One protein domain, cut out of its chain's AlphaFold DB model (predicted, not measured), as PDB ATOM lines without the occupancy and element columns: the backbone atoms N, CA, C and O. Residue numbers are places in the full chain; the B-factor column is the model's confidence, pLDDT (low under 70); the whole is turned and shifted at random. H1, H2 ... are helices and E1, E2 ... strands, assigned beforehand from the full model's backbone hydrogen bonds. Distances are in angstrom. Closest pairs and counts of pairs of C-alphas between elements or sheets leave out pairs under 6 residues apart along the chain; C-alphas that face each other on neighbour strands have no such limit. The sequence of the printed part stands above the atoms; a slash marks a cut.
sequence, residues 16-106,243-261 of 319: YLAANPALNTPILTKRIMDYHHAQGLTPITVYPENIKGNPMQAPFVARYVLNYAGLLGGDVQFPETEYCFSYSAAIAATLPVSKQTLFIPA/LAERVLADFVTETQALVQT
ATOM      1  N   TYR A  16     259.829 166.525 155.717       66.00
ATOM      2  CA  TYR A  16     259.199 167.260 156.816       66.00
ATOM      3  C   TYR A  16     257.817 167.830 156.457       66.00
ATOM      4  O   TYR A  16     257.088 168.232 157.357       66.00
ATOM      5  N   LEU A  17     257.445 167.872 155.170       70.06
ATOM      6  CA  LEU A  17     256.085 168.216 154.738       70.06
ATOM      7  C   LEU A  17     255.132 167.014 154.774       70.06
ATOM      8  O   LEU A  17     253.923 167.196 154.670       70.06
ATOM      9  N   ALA A  18     255.664 165.798 154.897       70.62
ATOM     10  CA  ALA A  18     254.891 164.564 154.813       70.62
ATOM     11  C   ALA A  18     254.459 164.015 156.187       70.62
ATOM     12  O   ALA A  18     253.757 163.008 156.244       70.62
ATOM     13  N   ALA A  19     254.851 164.665 157.288       77.31
ATOM     14  CA  ALA A  19     254.450 164.303 158.645       77.31
ATOM     15  C   ALA A  19     253.660 165.443 159.302       77.31
ATOM     16  O   ALA A  19     253.980 166.619 159.135       77.31
ATOM     17  N   ASN A  20     252.635 165.094 160.082       81.06
ATOM     18  CA  ASN A  20     251.894 166.062 160.885       81.06
ATOM     19  C   ASN A  20     252.621 166.272 162.228       81.06
ATOM     20  O   ASN A  20     252.936 165.280 162.885       81.06
ATOM     21  N   PRO A  21     252.859 167.519 162.682       83.06
ATOM     22  CA  PRO A  21     253.566 167.784 163.940       83.06
ATOM     23  C   PRO A  21     252.868 167.219 165.189       83.06
ATOM     24  O   PRO A  21     253.513 167.069 166.223       83.06
ATOM     25  N   ALA A  22     251.571 166.910 165.113       86.38
ATOM     26  CA  ALA A  22     250.821 166.281 166.198       86.38
ATOM     27  C   ALA A  22     250.996 164.750 166.263       86.38
ATOM     28  O   ALA A  22     250.538 164.131 167.222       86.38
ATOM     29  N   LEU A  23     251.629 164.128 165.262       83.88
ATOM     30  CA  LEU A  23     251.813 162.681 165.182       83.88
ATOM     31  C   LEU A  23     253.274 162.297 165.429       83.88
ATOM     32  O   LEU A  23     254.202 162.922 164.919       83.88
ATOM     33  N   ASN A  24     253.487 161.209 166.172       86.69
ATOM     34  CA  ASN A  24     254.810 160.610 166.326       86.69
ATOM     35  C   ASN A  24     255.117 159.691 165.133       86.69
ATOM     36  O   ASN A  24     255.053 158.469 165.246       86.69
ATOM     37  N   THR A  25     255.400 160.287 163.973       86.00
ATOM     38  CA  THR A  25     255.695 159.567 162.722       86.00
ATOM     39  C   THR A  25     257.100 159.915 162.225       86.00
ATOM     40  O   THR A  25     257.242 160.723 161.301       86.00
ATOM     41  N   PRO A  26     258.163 159.383 162.857       89.25
ATOM     42  CA  PRO A  26     259.527 159.665 162.433       89.25
ATOM     43  C   PRO A  26     259.783 159.117 161.023       89.25
ATOM     44  O   PRO A  26     259.257 158.077 160.633       89.25
ATOM     45  N   ILE A  27     260.611 159.812 160.245       90.00
ATOM     46  CA  ILE A  27     260.950 159.404 158.876       90.00
ATOM     47  C   ILE A  27     262.112 158.409 158.889       90.00
ATOM     48  O   ILE A  27     263.095 158.597 159.614       90.00
ATOM     49  N   LEU A  28     262.026 157.369 158.057       91.62
ATOM     50  CA  LEU A  28     263.125 156.429 157.862       91.62
ATOM     51  C   LEU A  28     264.271 157.114 157.103       91.62
ATOM     52  O   LEU A  28     264.094 157.636 156.003       91.62
ATOM     53  N   THR A  29     265.469 157.078 157.680       90.38
ATOM     54  CA  THR A  29     266.699 157.572 157.038       90.38
ATOM     55  C   THR A  29     267.663 156.420 156.821       90.38
ATOM     56  O   THR A  29     267.631 155.441 157.570       90.38
ATOM     57  N   LYS A  30     268.594 156.566 155.869       91.38
ATOM     58  CA  LYS A  30     269.646 155.558 155.663       91.38
ATOM     59  C   LYS A  30     270.416 155.262 156.956       91.38
ATOM     60  O   LYS A  30     270.671 154.111 157.269       91.38
ATOM     61  N   ARG A  31     270.690 156.287 157.774       90.44
ATOM     62  CA  ARG A  31     271.375 156.122 159.066       90.44
ATOM     63  C   ARG A  31     270.618 155.191 160.022       90.44
ATOM     64  O   ARG A  31     271.250 154.432 160.746       90.44
ATOM     65  N   ILE A  32     269.286 155.280 160.057       93.31
ATOM     66  CA  ILE A  32     268.449 154.404 160.892       93.31
ATOM     67  C   ILE A  32     268.477 152.977 160.338       93.31
ATOM     68  O   ILE A  32     268.651 152.039 161.111       93.31
ATOM     69  N   MET A  33     268.377 152.815 159.013       94.12
ATOM     70  CA  MET A  33     268.487 151.502 158.365       94.12
ATOM     71  C   MET A  33     269.828 150.827 158.666       94.12
ATOM     72  O   MET A  33     269.844 149.686 159.116       94.12
ATOM     73  N   ASP A  34     270.938 151.547 158.486       93.62
ATOM     74  CA  ASP A  34     272.288 151.038 158.746       93.62
ATOM     75  C   ASP A  34     272.465 150.659 160.223       93.62
ATOM     76  O   ASP A  34     273.069 149.637 160.542       93.62
ATOM     77  N   TYR A  35     271.903 151.461 161.135       93.94
ATOM     78  CA  TYR A  35     271.911 151.157 162.563       93.94
ATOM     79  C   TYR A  35     271.142 149.865 162.875       93.94
ATOM     80  O   TYR A  35     271.673 149.008 163.573       93.94
ATOM     81  N   HIS A  36     269.927 149.688 162.346       94.94
ATOM     82  CA  HIS A  36     269.155 148.458 162.556       94.94
ATOM     83  C   HIS A  36     269.851 147.229 161.973       94.94
ATOM     84  O   HIS A  36     269.925 146.205 162.646       94.94
ATOM     85  N   HIS A  37     270.419 147.349 160.771       95.56
ATOM     86  CA  HIS A  37     271.202 146.284 160.145       95.56
ATOM     87  C   HIS A  37     272.401 145.884 161.012       95.56
ATOM     88  O   HIS A  37     272.541 144.716 161.366       95.56
ATOM     89  N   ALA A  38     273.188 146.856 161.482       95.44
ATOM     90  CA  ALA A  38     274.335 146.610 162.357       95.44
ATOM     91  C   ALA A  38     273.967 146.006 163.727       95.44
ATOM     92  O   ALA A  38     274.842 145.496 164.424       95.44
ATOM     93  N   GLN A  39     272.705 146.106 164.146       94.88
ATOM     94  CA  GLN A  39     272.189 145.507 165.379       94.88
ATOM     95  C   GLN A  39     271.418 144.199 165.136       94.88
ATOM     96  O   GLN A  39     270.913 143.617 166.094       94.88
ATOM     97  N   GLY A  40     271.304 143.734 163.887       94.75
ATOM     98  CA  GLY A  40     270.513 142.549 163.538       94.75
ATOM     99  C   GLY A  40     269.011 142.716 163.797       94.75
ATOM    100  O   GLY A  40     268.316 141.736 164.044       94.75
ATOM    101  N   LEU A  41     268.504 143.953 163.783       94.81
ATOM    102  CA  LEU A  41     267.093 144.258 164.022       94.81
ATOM    103  C   LEU A  41     266.309 144.118 162.717       94.81
ATOM    104  O   LEU A  41     266.240 145.061 161.926       94.81
ATOM    105  N   THR A  42     265.737 142.937 162.489       97.12
ATOM    106  CA  THR A  42     264.988 142.616 161.269       97.12
ATOM    107  C   THR A  42     263.738 143.495 161.128       97.12
ATOM    108  O   THR A  42     262.840 143.429 161.968       97.12
ATOM    109  N   PRO A  43     263.642 144.325 160.073       96.62
ATOM    110  CA  PRO A  43     262.522 145.238 159.897       96.62
ATOM    111  C   PRO A  43     261.287 144.535 159.328       96.62
ATOM    112  O   PRO A  43     261.377 143.751 158.382       96.62
ATOM    113  N   ILE A  44     260.114 144.919 159.834       97.75
ATOM    114  CA  ILE A  44     258.816 144.595 159.234       97.75
ATOM    115  C   ILE A  44     258.477 145.698 158.231       97.75
ATOM    116  O   ILE A  44     258.115 146.809 158.622       97.75
ATOM    117  N   THR A  45     258.620 145.422 156.933       97.38
ATOM    118  CA  THR A  45     258.337 146.427 155.897       97.38
ATOM    119  C   THR A  45     256.902 146.292 155.410       97.38
ATOM    120  O   THR A  45     256.546 145.280 154.808       97.38
ATOM    121  N   VAL A  46     256.079 147.311 155.668       97.25
ATOM    122  CA  VAL A  46     254.666 147.330 155.271       97.25
ATOM    123  C   VAL A  46     254.507 148.016 153.914       97.25
ATOM    124  O   VAL A  46     254.902 149.171 153.761       97.25
ATOM    125  N   TYR A  47     253.894 147.332 152.950       96.00
ATOM    126  CA  TYR A  47     253.548 147.906 151.646       96.00
ATOM    127  C   TYR A  47     252.044 147.822 151.380       96.00
ATOM    128  O   TYR A  47     251.444 146.797 151.705       96.00
ATOM    129  N   PRO A  48     251.443 148.827 150.720       95.12
ATOM    130  CA  PRO A  48     250.125 148.663 150.124       95.12
ATOM    131  C   PRO A  48     250.175 147.743 148.886       95.12
ATOM    132  O   PRO A  48     251.247 147.439 148.347       95.12
ATOM    133  N   GLU A  49     249.010 147.296 148.415       94.56
ATOM    134  CA  GLU A  49     248.855 146.383 147.273       94.56
ATOM    135  C   GLU A  49     249.327 146.963 145.941       94.56
ATOM    136  O   GLU A  49     249.764 146.223 145.064       94.56
ATOM    137  N   ASN A  50     249.257 148.285 145.778       93.00
ATOM    138  CA  ASN A  50     249.617 148.949 144.527       93.00
ATOM    139  C   ASN A  50     251.142 149.060 144.308       93.00
ATOM    140  O   ASN A  50     251.580 149.460 143.225       93.00
ATOM    141  N   ILE A  51     251.956 148.678 145.299       93.38
ATOM    142  CA  ILE A  51     253.417 148.609 145.197       93.38
ATOM    143  C   ILE A  51     253.833 147.218 144.723       93.38
ATOM    144  O   ILE A  51     253.641 146.231 145.427       93.38
ATOM    145  N   LYS A  52     254.456 147.149 143.546       93.75
ATOM    146  CA  LYS A  52     254.901 145.888 142.940       93.75
ATOM    147  C   LYS A  52     256.085 145.275 143.686       93.75
ATOM    148  O   LYS A  52     257.114 145.933 143.849       93.75
ATOM    149  N   GLY A  53     255.962 144.002 144.052       94.44
ATOM    150  CA  GLY A  53     257.005 143.190 144.665       94.44
ATOM    151  C   GLY A  53     257.604 143.823 145.920       94.44
ATOM    152  O   GLY A  53     256.921 144.482 146.702       94.44
ATOM    153  N   ASN A  54     258.908 143.633 146.111       95.69
ATOM    154  CA  ASN A  54     259.647 144.117 147.274       95.69
ATOM    155  C   ASN A  54     260.722 145.136 146.854       95.69
ATOM    156  O   ASN A  54     261.899 144.781 146.740       95.69
ATOM    157  N   PRO A  55     260.348 146.404 146.599       94.94
ATOM    158  CA  PRO A  55     261.267 147.396 146.042       94.94
ATOM    159  C   PRO A  55     262.417 147.768 146.990       94.94
ATOM    160  O   PRO A  55     263.492 148.134 146.519       94.94
ATOM    161  N   MET A  56     262.231 147.645 148.310       94.75
ATOM    162  CA  MET A  56     263.303 147.856 149.293       94.75
ATOM    163  C   MET A  56     264.166 146.609 149.524       94.75
ATOM    164  O   MET A  56     265.070 146.663 150.351       94.75
ATOM    165  N   GLN A  57     263.892 145.483 148.854       96.19
ATOM    166  CA  GLN A  57     264.567 144.203 149.119       96.19
ATOM    167  C   GLN A  57     264.563 143.857 150.624       96.19
ATOM    168  O   GLN A  57     265.562 143.423 151.190       96.19
ATOM    169  N   ALA A  58     263.436 144.121 151.291       95.94
ATOM    170  CA  ALA A  58     263.247 143.867 152.712       95.94
ATOM    171  C   ALA A  58     263.314 142.369 153.045       95.94
ATOM    172  O   ALA A  58     262.755 141.572 152.288       95.94
ATOM    173  N   PRO A  59     263.916 141.980 154.182       96.44
ATOM    174  CA  PRO A  59     263.955 140.581 154.612       96.44
ATOM    175  C   PRO A  59     262.570 140.043 155.000       96.44
ATOM    176  O   PRO A  59     262.317 138.850 154.870       96.44
ATOM    177  N   PHE A  60     261.662 140.918 155.442       97.69
ATOM    178  CA  PHE A  60     260.279 140.577 155.751       97.69
ATOM    179  C   PHE A  60     259.324 141.636 155.204       97.69
ATOM    180  O   PHE A  60     259.492 142.838 155.438       97.69
ATOM    181  N   VAL A  61     258.306 141.170 154.482       97.81
ATOM    182  CA  VAL A  61     257.284 142.009 153.860       97.81
ATOM    183  C   VAL A  61     255.929 141.684 154.462       97.81
ATOM    184  O   VAL A  61     255.494 140.532 154.457       97.81
ATOM    185  N   ALA A  62     255.254 142.727 154.935       98.06
ATOM    186  CA  ALA A  62     253.859 142.689 155.323       98.06
ATOM    187  C   ALA A  62     253.031 143.453 154.277       98.06
ATOM    188  O   ALA A  62     253.132 144.674 154.148       98.06
ATOM    189  N   ARG A  63     252.226 142.735 153.495       97.75
ATOM    190  CA  ARG A  63     251.410 143.304 152.422       97.75
ATOM    191  C   ARG A  63     250.038 143.685 152.954       97.75
ATOM    192  O   ARG A  63     249.235 142.801 153.250       97.75
ATOM    193  N   TYR A  64     249.763 144.981 153.035       97.56
ATOM    194  CA  TYR A  64     248.446 145.484 153.393       97.56
ATOM    195  C   TYR A  64     247.599 145.689 152.139       97.56
ATOM    196  O   TYR A  64     247.828 146.614 151.365       97.56
ATOM    197  N   VAL A  65     246.622 144.817 151.922       96.81
ATOM    198  CA  VAL A  65     245.790 144.831 150.722       96.81
ATOM    199  C   VAL A  65     244.564 145.714 150.944       96.81
ATOM    200  O   VAL A  65     243.606 145.310 151.605       96.81
ATOM    201  N   LEU A  66     244.615 146.942 150.413       94.94
ATOM    202  CA  LEU A  66     243.604 147.987 150.620       94.94
ATOM    203  C   LEU A  66     242.457 147.946 149.601       94.94
ATOM    204  O   LEU A  66     241.406 148.547 149.830       94.94
ATOM    205  N   ASN A  67     242.638 147.240 148.483       93.50
ATOM    206  CA  ASN A  67     241.632 147.058 147.437       93.50
ATOM    207  C   ASN A  67     241.774 145.685 146.758       93.50
ATOM    208  O   ASN A  67     242.716 144.946 147.031       93.50
ATOM    209  N   TYR A  68     240.856 145.341 145.853       92.56
ATOM    210  CA  TYR A  68     240.959 144.131 145.040       92.56
ATOM    211  C   TYR A  68     242.268 144.129 144.236       92.56
ATOM    212  O   TYR A  68     242.591 145.105 143.551       92.56
ATOM    213  N   ALA A  69     243.022 143.031 144.331       90.56
ATOM    214  CA  ALA A  69     244.360 142.921 143.758       90.56
ATOM    215  C   ALA A  69     244.370 143.231 142.249       90.56
ATOM    216  O   ALA A  69     243.499 142.788 141.497       90.56
ATOM    217  N   GLY A  70     245.345 144.027 141.805       89.19
ATOM    218  CA  GLY A  70     245.474 144.482 140.419       89.19
ATOM    219  C   GLY A  70     244.519 145.599 139.977       89.19
ATOM    220  O   GLY A  70     244.761 146.200 138.931       89.19
ATOM    221  N   LEU A  71     243.467 145.931 140.741       86.56
ATOM    222  CA  LEU A  71     242.466 146.923 140.318       86.56
ATOM    223  C   LEU A  71     243.050 148.338 140.190       86.56
ATOM    224  O   LEU A  71     242.727 149.063 139.253       86.56
ATOM    225  N   LEU A  72     243.910 148.729 141.134       84.25
ATOM    226  CA  LEU A  72     244.561 150.046 141.178       84.25
ATOM    227  C   LEU A  72     246.044 149.977 140.775       84.25
ATOM    228  O   LEU A  72     246.833 150.856 141.123       84.25
ATOM    229  N   GLY A  73     246.428 148.928 140.043       88.44
ATOM    230  CA  GLY A  73     247.820 148.587 139.758       88.44
ATOM    231  C   GLY A  73     248.400 147.613 140.783       88.44
ATOM    232  O   GLY A  73     247.662 146.898 141.457       88.44
ATOM    233  N   GLY A  74     249.730 147.573 140.880       90.62
ATOM    234  CA  GLY A  74     250.430 146.608 141.728       90.62
ATOM    235  C   GLY A  74     250.413 145.184 141.176       90.62
ATOM    236  O   GLY A  74     250.350 144.984 139.957       90.62
ATOM    237  N   ASP A  75     250.506 144.223 142.090       90.44
ATOM    238  CA  ASP A  75     250.469 142.796 141.781       90.44
ATOM    239  C   ASP A  75     249.038 142.244 141.897       90.44
ATOM    240  O   ASP A  75     248.198 142.758 142.638       90.44
ATOM    241  N   VAL A  76     248.752 141.183 141.139       90.94
ATOM    242  CA  VAL A  76     247.453 140.478 141.163       90.94
ATOM    243  C   VAL A  76     247.474 139.308 142.153       90.94
ATOM    244  O   VAL A  76     246.434 138.849 142.615       90.94
ATOM    245  N   GLN A  77     248.667 138.807 142.469       91.56
ATOM    246  CA  GLN A  77     248.905 137.698 143.383       91.56
ATOM    247  C   GLN A  77     250.105 138.043 144.257       91.56
ATOM    248  O   GLN A  77     251.064 138.646 143.777       91.56
ATOM    249  N   PHE A  78     250.058 137.623 145.516       92.94
ATOM    250  CA  PHE A  78     251.137 137.824 146.477       92.94
ATOM    251  C   PHE A  78     251.688 136.459 146.897       92.94
ATOM    252  O   PHE A  78     250.901 135.521 147.070       92.94
ATOM    253  N   PRO A  79     253.014 136.305 147.030       91.88
ATOM    254  CA  PRO A  79     253.603 135.021 147.378       91.88
ATOM    255  C   PRO A  79     253.338 134.682 148.851       91.88
ATOM    256  O   PRO A  79     253.267 135.565 149.701       91.88
ATOM    257  N   GLU A  80     253.256 133.387 149.171       90.81
ATOM    258  CA  GLU A  80     253.014 132.898 150.543       90.81
ATOM    259  C   GLU A  80     254.116 133.288 151.541       90.81
ATOM    260  O   GLU A  80     253.919 133.223 152.755       90.81
ATOM    261  N   THR A  81     255.278 133.703 151.029       91.69
ATOM    262  CA  THR A  81     256.392 134.232 151.818       91.69
ATOM    263  C   THR A  81     256.126 135.636 152.367       91.69
ATOM    264  O   THR A  81     256.810 136.046 153.301       91.69
ATOM    265  N   GLU A  82     255.158 136.382 151.822       95.12
ATOM    266  CA  GLU A  82     254.728 137.670 152.377       95.12
ATOM    267  C   GLU A  82     253.646 137.474 153.446       95.12
ATOM    268  O   GLU A  82     252.715 136.676 153.304       95.12
ATOM    269  N   TYR A  83     253.709 138.268 154.516       97.19
ATOM    270  CA  TYR A  83     252.613 138.364 155.473       97.19
ATOM    271  C   TYR A  83     251.508 139.237 154.870       97.19
ATOM    272  O   TYR A  83     251.539 140.462 154.969       97.19
ATOM    273  N   CYS A  84     250.539 138.621 154.197       97.12
ATOM    274  CA  CYS A  84     249.421 139.344 153.595       97.12
ATOM    275  C   CYS A  84     248.289 139.552 154.602       97.12
ATOM    276  O   CYS A  84     247.891 138.626 155.307       97.12
ATOM    277  N   PHE A  85     247.728 140.755 154.635       97.50
ATOM    278  CA  PHE A  85     246.544 141.084 155.419       97.50
ATOM    279  C   PHE A  85     245.674 142.092 154.677       97.50
ATOM    280  O   PHE A  85     246.176 142.894 153.896       97.50
ATOM    281  N   SER A  86     244.366 142.043 154.900       97.25
ATOM    282  CA  SER A  86     243.395 142.786 154.089       97.25
ATOM    283  C   SER A  86     242.746 143.925 154.865       97.25
ATOM    284  O   SER A  86     242.564 143.837 156.078       97.25
ATOM    285  N   TYR A  87     242.354 144.985 154.160       96.81
ATOM    286  CA  TYR A  87     241.599 146.101 154.738       96.81
ATOM    287  C   TYR A  87     240.181 145.707 155.162       96.81
ATOM    288  O   TYR A  87     239.687 146.183 156.179       96.81
ATOM    289  N   SER A  88     239.525 144.825 154.406       95.94
ATOM    290  CA  SER A  88     238.161 144.381 154.698       95.94
ATOM    291  C   SER A  88     237.971 142.888 154.471       95.94
ATOM    292  O   SER A  88     238.718 142.247 153.727       95.94
ATOM    293  N   ALA A  89     236.914 142.341 155.068       94.62
ATOM    294  CA  ALA A  89     236.514 140.953 154.899       94.62
ATOM    295  C   ALA A  89     236.140 140.633 153.443       94.62
ATOM    296  O   ALA A  89     236.374 139.517 152.983       94.62
ATOM    297  N   ALA A  90     235.593 141.604 152.699       93.81
ATOM    298  CA  ALA A  90     235.277 141.419 151.282       93.81
ATOM    299  C   ALA A  90     236.546 141.222 150.441       93.81
ATOM    300  O   ALA A  90     236.584 140.335 149.594       93.81
ATOM    301  N   ILE A  91     237.600 141.998 150.713       94.69
ATOM    302  CA  ILE A  91     238.905 141.827 150.061       94.69
ATOM    303  C   ILE A  91     239.530 140.496 150.492       94.69
ATOM    304  O   ILE A  91     239.944 139.717 149.634       94.69
ATOM    305  N   ALA A  92     239.525 140.195 151.796       95.06
ATOM    306  CA  ALA A  92     240.085 138.956 152.336       95.06
ATOM    307  C   ALA A  92     239.461 137.705 151.696       95.06
ATOM    308  O   ALA A  92     240.172 136.757 151.378       95.06
ATOM    309  N   ALA A  93     238.150 137.717 151.427       93.94
ATOM    310  CA  ALA A  93     237.455 136.613 150.764       93.94
ATOM    311  C   ALA A  93     237.951 136.341 149.331       93.94
ATOM    312  O   ALA A  93     237.808 135.227 148.831       93.94
ATOM    313  N   THR A  94     238.543 137.341 148.671       92.62
ATOM    314  CA  THR A  94     239.155 137.197 147.338       92.62
ATOM    315  C   THR A  94     240.638 136.831 147.393       92.62
ATOM    316  O   THR A  94     241.233 136.548 146.354       92.62
ATOM    317  N   LEU A  95     241.239 136.819 148.589       92.00
ATOM    318  CA  LEU A  95     242.672 136.654 148.784       92.00
ATOM    319  C   LEU A  95     242.979 135.513 149.774       92.00
ATOM    320  O   LEU A  95     243.136 135.767 150.968       92.00
ATOM    321  N   PRO A  96     243.145 134.265 149.293       89.12
ATOM    322  CA  PRO A  96     243.383 133.099 150.153       89.12
ATOM    323  C   PRO A  96     244.607 133.210 151.073       89.12
ATOM    324  O   PRO A  96     244.634 132.599 152.135       89.12
ATOM    325  N   VAL A  97     245.616 133.993 150.678       92.19
ATOM    326  CA  VAL A  97     246.844 134.215 151.462       92.19
ATOM    327  C   VAL A  97     246.677 135.250 152.583       92.19
ATOM    328  O   VAL A  97     247.601 135.448 153.371       92.19
ATOM    329  N   SER A  98     245.526 135.925 152.669       94.69
ATOM    330  CA  SER A  98     245.254 136.920 153.708       94.69
ATOM    331  C   SER A  98     245.150 136.255 155.081       94.69
ATOM    332  O   SER A  98     244.265 135.438 155.320       94.69
ATOM    333  N   LYS A  99     246.024 136.647 156.009       94.75
ATOM    334  CA  LYS A  99     246.108 136.077 157.363       94.75
ATOM    335  C   LYS A  99     245.125 136.710 158.346       94.75
ATOM    336  O   LYS A  99     244.679 136.054 159.277       94.75
ATOM    337  N   GLN A 100     244.776 137.974 158.125       94.31
ATOM    338  CA  GLN A 100     243.894 138.744 159.000       94.31
ATOM    339  C   GLN A 100     243.211 139.880 158.227       94.31
ATOM    340  O   GLN A 100     243.653 140.261 157.136       94.31
ATOM    341  N   THR A 101     242.171 140.454 158.829       96.38
ATOM    342  CA  THR A 101     241.478 141.647 158.329       96.38
ATOM    343  C   THR A 101     241.679 142.790 159.313       96.38
ATOM    344  O   THR A 101     241.126 142.755 160.408       96.38
ATOM    345  N   LEU A 102     242.434 143.812 158.913       96.81
ATOM    346  CA  LEU A 102     242.629 145.037 159.681       96.81
ATOM    347  C   LEU A 102     241.885 146.175 158.986       96.81
ATOM    348  O   LEU A 102     242.394 146.766 158.038       96.81
ATOM    349  N   PHE A 103     240.690 146.497 159.471       96.06
ATOM    350  CA  PHE A 103     239.933 147.652 159.003       96.06
ATOM    351  C   PHE A 103     240.302 148.882 159.829       96.06
ATOM    352  O   PHE A 103     240.025 148.920 161.027       96.06
ATOM    353  N   ILE A 104     240.908 149.890 159.199       94.94
ATOM    354  CA  ILE A 104     241.254 151.158 159.854       94.94
ATOM    355  C   ILE A 104     240.237 152.224 159.426       94.94
ATOM    356  O   ILE A 104     240.212 152.596 158.252       94.94
ATOM    357  N   PRO A 105     239.408 152.748 160.349       94.81
ATOM    358  CA  PRO A 105     238.519 153.867 160.055       94.81
ATOM    359  C   PRO A 105     239.296 155.090 159.539       94.81
ATOM    360  O   PRO A 105     240.159 155.621 160.235       94.81
ATOM    361  N   ALA A 106     238.994 155.532 158.314       92.31
ATOM    362  CA  ALA A 106     239.714 156.621 157.643       92.31
ATOM    363  C   ALA A 106     239.037 158.004 157.731       92.31
ATOM    364  O   ALA A 106     239.693 159.019 157.509       92.31
ATOM    365  N   LEU A 243     238.039 147.979 167.560       94.81
ATOM    366  CA  LEU A 243     238.374 146.758 166.834       94.81
ATOM    367  C   LEU A 243     239.723 146.907 166.121       94.81
ATOM    368  O   LEU A 243     240.575 146.040 166.287       94.81
ATOM    369  N   ALA A 244     239.930 148.017 165.411       96.25
ATOM    370  CA  ALA A 244     241.169 148.325 164.709       96.25
ATOM    371  C   ALA A 244     242.372 148.331 165.657       96.25
ATOM    372  O   ALA A 244     243.387 147.722 165.346       96.25
ATOM    373  N   GLU A 245     242.249 148.953 166.833       95.19
ATOM    374  CA  GLU A 245     243.319 148.991 167.837       95.19
ATOM    375  C   GLU A 245     243.729 147.587 168.302       95.19
ATOM    376  O   GLU A 245     244.916 147.275 168.374       95.19
ATOM    377  N   ARG A 246     242.749 146.720 168.570       95.81
ATOM    378  CA  ARG A 246     243.002 145.332 168.973       95.81
ATOM    379  C   ARG A 246     243.686 144.539 167.864       95.81
ATOM    380  O   ARG A 246     244.734 143.958 168.104       95.81
ATOM    381  N   VAL A 247     243.122 144.557 166.656       96.19
ATOM    382  CA  VAL A 247     243.671 143.797 165.522       96.19
ATOM    383  C   VAL A 247     245.056 144.320 165.135       96.19
ATOM    384  O   VAL A 247     245.928 143.549 164.757       96.19
ATOM    385  N   LEU A 248     245.302 145.625 165.270       96.31
ATOM    386  CA  LEU A 248     246.628 146.200 165.070       96.31
ATOM    387  C   LEU A 248     247.634 145.698 166.121       96.31
ATOM    388  O   LEU A 248     248.792 145.450 165.785       96.31
ATOM    389  N   ALA A 249     247.218 145.532 167.378       96.25
ATOM    390  CA  ALA A 249     248.070 144.944 168.408       96.25
ATOM    391  C   ALA A 249     248.383 143.465 168.120       96.25
ATOM    392  O   ALA A 249     249.528 143.044 168.303       96.25
ATOM    393  N   ASP A 250     247.402 142.711 167.617       96.25
ATOM    394  CA  ASP A 250     247.582 141.319 167.191       96.25
ATOM    395  C   ASP A 250     248.562 141.240 166.007       96.25
ATOM    396  O   ASP A 250     249.570 140.540 166.095       96.25
ATOM    397  N   PHE A 251     248.366 142.067 164.971       97.00
ATOM    398  CA  PHE A 251     249.288 142.207 163.837       97.00
ATOM    399  C   PHE A 251     250.729 142.445 164.289       97.00
ATOM    400  O   PHE A 251     251.654 141.782 163.819       97.00
ATOM    401  N   VAL A 252     250.930 143.412 165.188       96.44
ATOM    402  CA  VAL A 252     252.267 143.745 165.682       96.44
ATOM    403  C   VAL A 252     252.851 142.585 166.473       96.44
ATOM    404  O   VAL A 252     254.004 142.236 166.250       96.44
ATOM    405  N   THR A 253     252.072 141.943 167.339       96.44
ATOM    406  CA  THR A 253     252.545 140.796 168.125       96.44
ATOM    407  C   THR A 253     252.972 139.637 167.222       96.44
ATOM    408  O   THR A 253     254.070 139.102 167.378       96.44
ATOM    409  N   GLU A 254     252.139 139.276 166.245       96.62
ATOM    410  CA  GLU A 254     252.416 138.185 165.312       96.62
ATOM    411  C   GLU A 254     253.634 138.474 164.438       96.62
ATOM    412  O   GLU A 254     254.541 137.648 164.331       96.62
ATOM    413  N   THR A 255     253.687 139.655 163.821       96.94
ATOM    414  CA  THR A 255     254.797 140.005 162.928       96.94
ATOM    415  C   THR A 255     256.114 140.158 163.679       96.94
ATOM    416  O   THR A 255     257.134 139.695 163.172       96.94
ATOM    417  N   GLN A 256     256.103 140.700 164.901       96.56
ATOM    418  CA  GLN A 256     257.292 140.757 165.757       96.56
ATOM    419  C   GLN A 256     257.803 139.359 166.119       96.56
ATOM    420  O   GLN A 256     259.008 139.128 166.096       96.56
ATOM    421  N   ALA A 257     256.912 138.405 166.404       96.50
ATOM    422  CA  ALA A 257     257.311 137.021 166.653       96.50
ATOM    423  C   ALA A 257     257.909 136.358 165.398       96.50
ATOM    424  O   ALA A 257     258.917 135.661 165.494       96.50
ATOM    425  N   LEU A 258     257.332 136.607 164.217       96.12
ATOM    426  CA  LEU A 258     257.811 136.038 162.952       96.12
ATOM    427  C   LEU A 258     259.213 136.530 162.572       96.12
ATOM    428  O   LEU A 258     260.039 135.740 162.114       96.12
ATOM    429  N   VAL A 259     259.510 137.818 162.767       96.81
ATOM    430  CA  VAL A 259     260.818 138.367 162.371       96.81
ATOM    431  C   VAL A 259     261.967 137.949 163.286       96.81
ATOM    432  O   VAL A 259     263.114 138.027 162.857       96.81
ATOM    433  N   GLN A 260     261.697 137.425 164.490       95.38
ATOM    434  CA  GLN A 260     262.743 136.908 165.390       95.38
ATOM    435  C   GLN A 260     263.547 135.756 164.776       95.38
ATOM    436  O   GLN A 260     264.704 135.554 165.138       95.38
ATOM    437  N   THR A 261     262.951 134.997 163.854       94.19
ATOM    438  CA  THR A 261     263.613 133.867 163.185       94.19
ATOM    439  C   THR A 261     264.195 134.224 161.819       94.19
ATOM    440  O   THR A 261     264.738 133.352 161.144       94.19
TER     441      THR A 261
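This is residues 16 to 106 and 243 to 261 of the 319 residues of an uncharacterized protein of Pseudomonas sp. TKO29 (UniProt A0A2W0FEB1). A small twisted sheet of four parallel strands makes the core, with the long helix H3 running along one face and the short helix H2 packed on the other face near the E3 and E4 edge. The helix H1 is held out away from the sheet, so that H1 and H2 lie at opposite ends of the longest axis, and the first residues make an arm of which residues 20 to 25 stick out. The printed part has 110 residues, with three named helices and four named strands in the order H1 E1 E2 E3 H2 E4 H3; the sheet order is E1 E2 E3 E4. The class is mixed, helices and strands, with 51 residues in named elements, under half. The whole is compact, with a radius of gyration of the C-alphas of 14.9 A and spans of 39 by 34 by 28 A.

Residues 16 to 29 hold no named element. H1 is residues 30 to 38, 12.1 A long, and its C-alpha 30 is at (269.646, 155.558, 155.663). E1 is residues 44 to 48, 13.2 A, and E2 is residues 60 to 65, 15.9 A. E3 is residues 83 to 86, 10.3 A. H2 is residues 89 to 94, 8.8 A, and E4 is residues 98 to 101, 7.6 A. H3, residues 243 to 259, measures 24.4 A and ends with C-alpha 259 at (260.818, 138.367, 162.371).

E1 and E2 are parallel at 28 degrees, with N 62 and O 45 2.9 A apart, within hydrogen-bond range. E2 and E3 are parallel at 14 degrees, with N 63 and O 83 at 2.8 A. E3 and E4 are parallel at 41 degrees, with N 99 and O 84 at 2.8 A. E3, H2 and E4 form a strand-helix-strand unit, two parallel neighbour strands with a helix between, and its crossover is right-handed. With H3 on one face of the sheet and H2 on the opposite face, there are three layers. H3 lies over E2 at a height over the sheet of 7.5 A and runs along the strands, at 18 degrees to E2 on the local plane; the closest C-alphas of E2 and H3 are those of Phe 60 and Val 259, 7.0 A apart. H2 has a height over the sheet of 7.6 A and only just lies over E3, where 3 of its 6 C-alphas fall; its closest C-alpha to E3 is that of Ala 92, 5.4 A from that of Ser 86. H1 is not on the sheet and is apart from H2 and H3. In H1 and H3 every O i to N i+4 pair is within hydrogen-bond range; in H2 1 of 2 is.

The C-alphas farthest apart are those of Ala 38 and Ala 90, 40.9 A. Residues 107 to 242 are not printed, and C-alphas 106 and 243 are 13.5 A apart across the cut. The links E1 to E2 and E2 to E3 are long, with 11 and 17 residues. The mean pLDDT of the printed part is 93.0, and residue 16 is the one printed residue under 70.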